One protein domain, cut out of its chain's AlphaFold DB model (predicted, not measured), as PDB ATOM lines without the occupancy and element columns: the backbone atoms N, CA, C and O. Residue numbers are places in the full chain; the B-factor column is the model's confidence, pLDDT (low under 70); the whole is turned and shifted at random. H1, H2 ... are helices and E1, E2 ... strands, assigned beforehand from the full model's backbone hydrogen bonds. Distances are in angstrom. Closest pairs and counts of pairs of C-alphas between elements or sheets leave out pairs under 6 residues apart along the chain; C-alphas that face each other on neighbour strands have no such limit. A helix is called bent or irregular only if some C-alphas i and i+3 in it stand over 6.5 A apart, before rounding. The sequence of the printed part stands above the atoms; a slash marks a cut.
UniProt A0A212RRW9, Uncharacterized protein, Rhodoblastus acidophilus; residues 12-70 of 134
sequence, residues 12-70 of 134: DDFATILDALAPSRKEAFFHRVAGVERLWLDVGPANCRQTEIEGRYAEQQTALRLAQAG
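This is residues 12 to 70 of the 134 residues of an uncharacterized protein of Rhodoblastus acidophilus (UniProt A0A212RRW9). A small two-stranded hairpin, E1 and E2, reaches out from a group of three shorter helices, H1, H2 and H3, and the longest helix, H4, reaches out from the same group along another line. H4 begins beside H3, folding back in a helical hairpin, and residues 62 to 70 stick out as an arm. The printed part has 59 residues, with four named helices and two named strands in the order H1, H2, E1, E2, H3, H4; the sheet is antiparallel and the class is mostly helix. The whole is compact, with a radius of gyration of the C-alphas of 11.8 A and spans of 33 by 28 by 19 A.

E1, residues 30 to 33, and E2, residues 36 to 39, form an antiparallel hairpin at 139 degrees, with N 31 and O 38 within hydrogen-bond range at 2.9 A. E1 and H3, residues 41 to 51, are near each other, with 5 pairs of C-alphas within 10 A. H3 and H4, residues 54 to 69, form a helical hairpin and touch at a shallow tilt of 25 degrees, opposite ways; H4 does so with residues 54 to 57 alone, and the closest C-alphas, of Cys 48 and Glu 54, are 4.8 A apart. H1, residues 14 to 20, only just touches residues 56 to 60 of H4, with 3 pairs of C-alphas within 8 A; the closest, of Phe 14 and Arg 56, are 5.3 A apart. H2, residues 23 to 27, is close to H1 but not clearly touching, at 6.2 A between the C-alphas of Leu 18 and Lys 26. H1 and H3 are apart. Each O i to N i+4 pair is within hydrogen-bond range in H1, H2 and H4, against 5 of 7 in H3.

H1 begins at C-alpha 14 (350.703, 311.746, 279.941). H3 measures 14.7 A and is irregular, with C-alphas 42 and 45 7.4 A apart. H4 measures 22.4 A and ends at C-alpha 69 (366.196, 310.266, 292.834).

The C-alphas farthest apart, of Ser 24 and Gly 70, are 35.5 A apart. The printed part has no cut, and its five links are tight. The pLDDT is under 70 at residues 12, 36 and 41 to 45.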
ATOM      1  N   ASP A  12     349.446 305.098 276.431       64.75
ATOM      2  CA  ASP A  12     348.616 306.008 277.219       64.75
ATOM      3  C   ASP A  12     349.448 306.841 278.227       64.75
ATOM      4  O   ASP A  12     349.060 307.002 279.398       64.75
ATOM      5  N   ASP A  13     350.655 307.280 277.870       73.19
ATOM      6  CA  ASP A  13     351.415 308.171 278.751       73.19
ATOM      7  C   ASP A  13     350.856 309.607 278.756       73.19
ATOM      8  O   ASP A  13     350.059 310.007 277.906       73.19
ATOM      9  N   PHE A  14     351.234 310.392 279.771       77.56
ATOM     10  CA  PHE A  14     350.703 311.746 279.941       77.56
ATOM     11  C   PHE A  14     350.962 312.638 278.719       77.56
ATOM     12  O   PHE A  14     350.100 313.435 278.368       77.56
ATOM     13  N   ALA A  15     352.119 312.499 278.065       76.62
ATOM     14  CA  ALA A  15     352.469 313.305 276.900       76.62
ATOM     15  C   ALA A  15     351.584 312.965 275.693       76.62
ATOM     16  O   ALA A  15     351.058 313.870 275.052       76.62
ATOM     17  N   THR A  16     351.357 311.677 275.441       77.00
ATOM     18  CA  THR A  16     350.500 311.190 274.353       77.00
ATOM     19  C   THR A  16     349.050 311.624 274.568       77.00
ATOM     20  O   THR A  16     348.405 312.137 273.655       77.00
ATOM     21  N   ILE A  17     348.543 311.495 275.798       77.44
ATOM     22  CA  ILE A  17     347.178 311.911 276.137       77.44
ATOM     23  C   ILE A  17     347.028 313.431 276.031       77.44
ATOM     24  O   ILE A  17     346.027 313.905 275.499       77.44
ATOM     25  N   LEU A  18     348.021 314.196 276.496       80.38
ATOM     26  CA  LEU A  18     348.036 315.653 276.382       80.38
ATOM     27  C   LEU A  18     348.022 316.113 274.915       80.38
ATOM     28  O   LEU A  18     347.329 317.078 274.592       80.38
ATOM     29  N   ASP A  19     348.743 315.424 274.029       81.06
ATOM     30  CA  ASP A  19     348.760 315.711 272.590       81.06
ATOM     31  C   ASP A  19     347.440 315.373 271.888       81.06
ATOM     32  O   ASP A  19     347.086 316.034 270.911       81.06
ATOM     33  N   ALA A  20     346.699 314.390 272.400       82.44
ATOM     34  CA  ALA A  20     345.393 313.996 271.876       82.44
ATOM     35  C   ALA A  20     344.237 314.900 272.349       82.44
ATOM     36  O   ALA A  20     343.121 314.793 271.834       82.44
ATOM     37  N   LEU A  21     344.465 315.787 273.328       81.62
ATOM     38  CA  LEU A  21     343.446 316.734 273.772       81.62
ATOM     39  C   LEU A  21     343.107 317.750 272.676       81.62
ATOM     40  O   LEU A  21     343.951 318.161 271.880       81.62
ATOM     41  N   ALA A  22     341.863 318.238 272.697       83.50
ATOM     42  CA  ALA A  22     341.467 319.379 271.880       83.50
ATOM     43  C   ALA A  22     342.415 320.577 272.128       83.50
ATOM     44  O   ALA A  22     342.756 320.825 273.292       83.50
ATOM     45  N   PRO A  23     342.791 321.357 271.092       82.06
ATOM     46  CA  PRO A  23     343.784 322.430 271.214       82.06
ATOM     47  C   PRO A  23     343.529 323.394 272.379       82.06
ATOM     48  O   PRO A  23     344.432 323.662 273.163       82.06
ATOM     49  N   SER A  24     342.275 323.811 272.581       80.25
ATOM     50  CA  SER A  24     341.880 324.713 273.672       80.25
ATOM     51  C   SER A  24     342.083 324.132 275.076       80.25
ATOM     52  O   SER A  24     342.349 324.865 276.022       80.25
ATOM     53  N   ARG A  25     341.972 322.808 275.234       78.44
ATOM     54  CA  ARG A  25     342.237 322.117 276.506       78.44
ATOM     55  C   ARG A  25     343.729 321.888 276.714       78.44
ATOM     56  O   ARG A  25     344.199 321.962 277.845       78.44
ATOM     57  N   LYS A  26     344.466 321.628 275.631       78.75
ATOM     58  CA  LYS A  26     345.923 321.477 275.647       78.75
ATOM     59  C   LYS A  26     346.608 322.786 276.038       78.75
ATOM     60  O   LYS A  26     347.486 322.756 276.892       78.75
ATOM     61  N   GLU A  27     346.167 323.921 275.493       79.12
ATOM     62  CA  GLU A  27     346.699 325.257 275.805       79.12
ATOM     63  C   GLU A  27     346.720 325.559 277.308       79.12
ATOM     64  O   GLU A  27     347.672 326.164 277.789       79.12
ATOM     65  N   ALA A  28     345.747 325.060 278.078       76.81
ATOM     66  CA  ALA A  28     345.713 325.244 279.529       76.81
ATOM     67  C   ALA A  28     346.954 324.672 280.247       76.81
ATOM     68  O   ALA A  28     347.317 325.141 281.324       76.81
ATOM     69  N   PHE A  29     347.631 323.676 279.669       75.81
ATOM     70  CA  PHE A  29     348.837 323.066 280.239       75.81
ATOM     71  C   PHE A  29     350.130 323.800 279.885       75.81
ATOM     72  O   PHE A  29     351.178 323.478 280.450       75.81
ATOM     73  N   PHE A  30     350.088 324.767 278.969       79.69
ATOM     74  CA  PHE A  30     351.266 325.485 278.505       79.69
ATOM     75  C   PHE A  30     351.170 326.963 278.868       79.69
ATOM     76  O   PHE A  30     350.118 327.588 278.809       79.69
ATOM     77  N   HIS A  31     352.306 327.543 279.230       75.44
ATOM     78  CA  HIS A  31     352.445 328.987 279.371       75.44
ATOM     79  C   HIS A  31     353.605 329.462 278.503       75.44
ATOM     80  O   HIS A  31     354.578 328.734 278.283       75.44
ATOM     81  N   ARG A  32     353.502 330.686 277.987       73.00
ATOM     82  CA  ARG A  32     354.575 331.294 277.198       73.00
ATOM     83  C   ARG A  32     355.571 331.987 278.115       73.00
ATOM     84  O   ARG A  32     355.231 332.968 278.770       73.00
ATOM     85  N   VAL A  33     356.817 331.524 278.089       70.12
ATOM     86  CA  VAL A  33     357.958 332.184 278.737       70.12
ATOM     87  C   VAL A  33     358.925 332.617 277.652       70.12
ATOM     88  O   VAL A  33     359.455 331.776 276.931       70.12
ATOM     89  N   ALA A  34     359.141 333.928 277.520       75.06
ATOM     90  CA  ALA A  34     360.026 334.505 276.503       75.06
ATOM     91  C   ALA A  34     359.738 333.994 275.069       75.06
ATOM     92  O   ALA A  34     360.653 333.726 274.297       75.06
ATOM     93  N   GLY A  35     358.455 333.817 274.724       74.81
ATOM     94  CA  GLY A  35     358.028 333.336 273.404       74.81
ATOM     95  C   GLY A  35     358.123 331.820 273.191       74.81
ATOM     96  O   GLY A  35     357.719 331.345 272.135       74.81
ATOM     97  N   VAL A  36     358.592 331.053 274.180       68.50
ATOM     98  CA  VAL A  36     358.641 329.585 274.135       68.50
ATOM     99  C   VAL A  36     357.513 329.008 274.985       68.50
ATOM    100  O   VAL A  36     357.352 329.381 276.149       68.50
ATOM    101  N   GLU A  37     356.733 328.089 274.418       72.62
ATOM    102  CA  GLU A  37     355.706 327.355 275.158       72.62
ATOM    103  C   GLU A  37     356.360 326.315 276.064       72.62
ATOM    104  O   GLU A  37     357.101 325.438 275.619       72.62
ATOM    105  N   ARG A  38     356.111 326.443 277.368       70.00
ATOM    106  CA  ARG A  38     356.612 325.523 278.387       70.00
ATOM    107  C   ARG A  38     355.454 324.917 279.151       70.00
ATOM    108  O   ARG A  38     354.523 325.626 279.541       70.00
ATOM    109  N   LEU A  39     355.549 323.612 279.398       71.25
ATOM    110  CA  LEU A  39     354.602 322.897 280.239       71.25
ATOM    111  C   LEU A  39     354.596 323.536 281.634       71.25
ATOM    112  O   LEU A  39     355.635 323.621 282.292       71.25
ATOM    113  N   TRP A  40     353.434 324.010 282.065       70.25
ATOM    114  CA  TRP A  40     353.263 324.666 283.351       70.25
ATOM    115  C   TRP A  40     352.830 323.637 284.394       70.25
ATOM    116  O   TRP A  40     351.651 323.329 284.561       70.25
ATOM    117  N   LEU A  41     353.811 323.055 285.082       61.78
ATOM    118  CA  LEU A  41     353.576 321.964 286.033       61.78
ATOM    119  C   LEU A  41     352.781 322.404 287.276       61.78
ATOM    120  O   LEU A  41     352.044 321.595 287.840       61.78
ATOM    121  N   ASP A  42     352.854 323.682 287.659       63.25
ATOM    122  CA  ASP A  42     352.198 324.203 288.869       63.25
ATOM    123  C   ASP A  42     350.666 324.278 288.745       63.25
ATOM    124  O   ASP A  42     349.953 324.123 289.735       63.25
ATOM    125  N   VAL A  43     350.139 324.440 287.525       65.25
ATOM    126  CA  VAL A  43     348.689 324.369 287.234       65.25
ATOM    127  C   VAL A  43     348.238 322.963 286.827       65.25
ATOM    128  O   VAL A  43     347.040 322.699 286.698       65.25
ATOM    129  N   GLY A  44     349.194 322.038 286.676       69.00
ATOM    130  CA  GLY A  44     348.985 320.659 286.244       69.00
ATOM    131  C   GLY A  44     347.842 319.956 286.982       69.00
ATOM    132  O   GLY A  44     346.920 319.495 286.315       69.00
ATOM    133  N   PRO A  45     347.809 319.924 288.330       69.25
ATOM    134  CA  PRO A  45     346.737 319.252 289.069       69.25
ATOM    135  C   PRO A  45     345.330 319.800 288.778       69.25
ATOM    136  O   PRO A  45     344.382 319.026 288.658       69.25
ATOM    137  N   ALA A  46     345.182 321.122 288.642       72.38
ATOM    138  CA  ALA A  46     343.887 321.758 288.391       72.38
ATOM    139  C   ALA A  46     343.389 321.494 286.961       72.38
ATOM    140  O   ALA A  46     342.221 321.163 286.763       72.38
ATOM    141  N   ASN A  47     344.282 321.559 285.975       73.12
ATOM    142  CA  ASN A  47     343.930 321.320 284.574       73.12
ATOM    143  C   ASN A  47     343.733 319.831 284.276       73.12
ATOM    144  O   ASN A  47     342.884 319.465 283.462       73.12
ATOM    145  N   CYS A  48     344.444 318.952 284.990       74.00
ATOM    146  CA  CYS A  48     344.213 317.513 284.915       74.00
ATOM    147  C   CYS A  48     342.812 317.127 285.392       74.00
ATOM    148  O   CYS A  48     342.209 316.253 284.779       74.00
ATOM    149  N   ARG A  49     342.272 317.793 286.426       73.88
ATOM    150  CA  ARG A  49     340.882 317.592 286.886       73.88
ATOM    151  C   ARG A  49     339.864 317.921 285.808       73.88
ATOM    152  O   ARG A  49     338.942 317.156 285.567       73.88
ATOM    153  N   GLN A  50     340.054 319.044 285.122       74.00
ATOM    154  CA  GLN A  50     339.141 319.503 284.070       74.00
ATOM    155  C   GLN A  50     339.176 318.632 282.808       74.00
ATOM    156  O   GLN A  50     338.254 318.670 281.996       74.00
ATOM    157  N   THR A  51     340.259 317.880 282.621       71.00
ATOM    158  CA  THR A  51     340.489 317.030 281.448       71.00
ATOM    159  C   THR A  51     340.450 315.540 281.773       71.00
ATOM    160  O   THR A  51     340.602 314.731 280.866       71.00
ATOM    161  N   GLU A  52     340.211 315.185 283.040       77.19
ATOM    162  CA  GLU A  52     340.099 313.817 283.562       77.19
ATOM    163  C   GLU A  52     341.374 312.960 283.392       77.19
ATOM    164  O   GLU A  52     341.337 311.732 283.468       77.19
ATOM    165  N   ILE A  53     342.541 313.594 283.223       77.12
ATOM    166  CA  ILE A  53     343.833 312.907 283.013       77.12
ATOM    167  C   ILE A  53     344.684 312.793 284.292       77.12
ATOM    168  O   ILE A  53     345.858 312.416 284.235       77.12
ATOM    169  N   GLU A  54     344.110 313.095 285.463       80.44
ATOM    170  CA  GLU A  54     344.803 313.158 286.765       80.44
ATOM    171  C   GLU A  54     345.634 311.919 287.092       80.44
ATOM    172  O   GLU A  54     346.772 312.046 287.541       80.44
ATOM    173  N   GLY A  55     345.099 310.721 286.841       74.75
ATOM    174  CA  GLY A  55     345.822 309.478 287.118       74.75
ATOM    175  C   GLY A  55     347.122 309.368 286.317       74.75
ATOM    176  O   GLY A  55     348.155 308.968 286.848       74.75
ATOM    177  N   ARG A  56     347.098 309.802 285.054       80.69
ATOM    178  CA  ARG A  56     348.245 309.746 284.137       80.69
ATOM    179  C   ARG A  56     349.268 310.823 284.465       80.69
ATOM    180  O   ARG A  56     350.468 310.563 284.438       80.69
ATOM    181  N   TYR A  57     348.797 311.998 284.874       79.94
ATOM    182  CA  TYR A  57     349.655 313.041 285.422       79.94
ATOM    183  C   TYR A  57     350.354 312.601 286.714       79.94
ATOM    184  O   TYR A  57     351.562 312.780 286.847       79.94
ATOM    185  N   ALA A  58     349.634 311.975 287.649       79.56
ATOM    186  CA  ALA A  58     350.213 311.478 288.897       79.56
ATOM    187  C   ALA A  58     351.284 310.396 288.655       79.56
ATOM    188  O   ALA A  58     352.338 310.410 289.301       79.56
ATOM    189  N   GLU A  59     351.053 309.495 287.697       80.81
ATOM    190  CA  GLU A  59     352.042 308.505 287.252       80.81
ATOM    191  C   GLU A  59     353.289 309.175 286.660       80.81
ATOM    192  O   GLU A  59     354.406 308.860 287.076       80.81
ATOM    193  N   GLN A  60     353.114 310.161 285.776       81.38
ATOM    194  CA  GLN A  60     354.216 310.929 285.192       81.38
ATOM    195  C   GLN A  60     355.031 311.671 286.260       81.38
ATOM    196  O   GLN A  60     356.259 311.618 286.250       81.38
ATOM    197  N   GLN A  61     354.372 312.333 287.214       81.62
ATOM    198  CA  GLN A  61     355.045 313.025 288.318       81.62
ATOM    199  C   GLN A  61     355.841 312.058 289.196       81.62
ATOM    200  O   GLN A  61     356.959 312.360 289.608       81.62
ATOM    201  N   THR A  62     355.290 310.874 289.464       82.19
ATOM    202  CA  THR A  62     355.985 309.842 290.241       82.19
ATOM    203  C   THR A  62     357.207 309.324 289.488       82.19
ATOM    204  O   THR A  62     358.280 309.209 290.076       82.19
ATOM    205  N   ALA A  63     357.076 309.074 288.184       82.38
ATOM    206  CA  ALA A  63     358.181 308.648 287.336       82.38
ATOM    207  C   ALA A  63     359.303 309.697 287.267       82.38
ATOM    208  O   ALA A  63     360.473 309.342 287.378       82.38
ATOM    209  N   LEU A  64     358.961 310.985 287.162       80.25
ATOM    210  CA  LEU A  64     359.937 312.080 287.183       80.25
ATOM    211  C   LEU A  64     360.696 312.148 288.511       80.25
ATOM    212  O   LEU A  64     361.918 312.268 288.505       80.25
ATOM    213  N   ARG A  65     359.995 312.022 289.647       82.38
ATOM    214  CA  ARG A  65     360.643 311.984 290.969       82.38
ATOM    215  C   ARG A  65     361.578 310.786 291.108       82.38
ATOM    216  O   ARG A  65     362.665 310.939 291.648       82.38
ATOM    217  N   LEU A  66     361.180 309.617 290.600       82.00
ATOM    218  CA  LEU A  66     362.043 308.433 290.578       82.00
ATOM    219  C   LEU A  66     363.281 308.661 289.709       82.00
ATOM    220  O   LEU A  66     364.388 308.407 290.159       82.00
ATOM    221  N   ALA A  67     363.123 309.205 288.503       76.12
ATOM    222  CA  ALA A  67     364.258 309.505 287.633       76.12
ATOM    223  C   ALA A  67     365.236 310.515 288.272       76.12
ATOM    224  O   ALA A  67     366.444 310.366 288.124       76.12
ATOM    225  N   GLN A  68     364.728 311.505 289.016       80.94
ATOM    226  CA  GLN A  68     365.546 312.479 289.751       80.94
ATOM    227  C   GLN A  68     366.262 311.875 290.967       80.94
ATOM    228  O   GLN A  68     367.396 312.251 291.248       80.94
ATOM    229  N   ALA A  69     365.608 310.961 291.688       80.69
ATOM    230  CA  ALA A  69     366.196 310.266 292.834       80.69
ATOM    231  C   ALA A  69     367.206 309.179 292.421       80.69
ATOM    232  O   ALA A  69     368.043 308.782 293.228       80.69
ATOM    233  N   GLY A  70     367.135 308.722 291.169       79.50
ATOM    234  CA  GLY A  70     367.884 307.586 290.646       79.50
ATOM    235  C   GLY A  70     366.986 306.366 290.449       79.50
ATOM    236  O   GLY A  70     366.005 306.158 291.166       79.50
TER     237      GLY A  70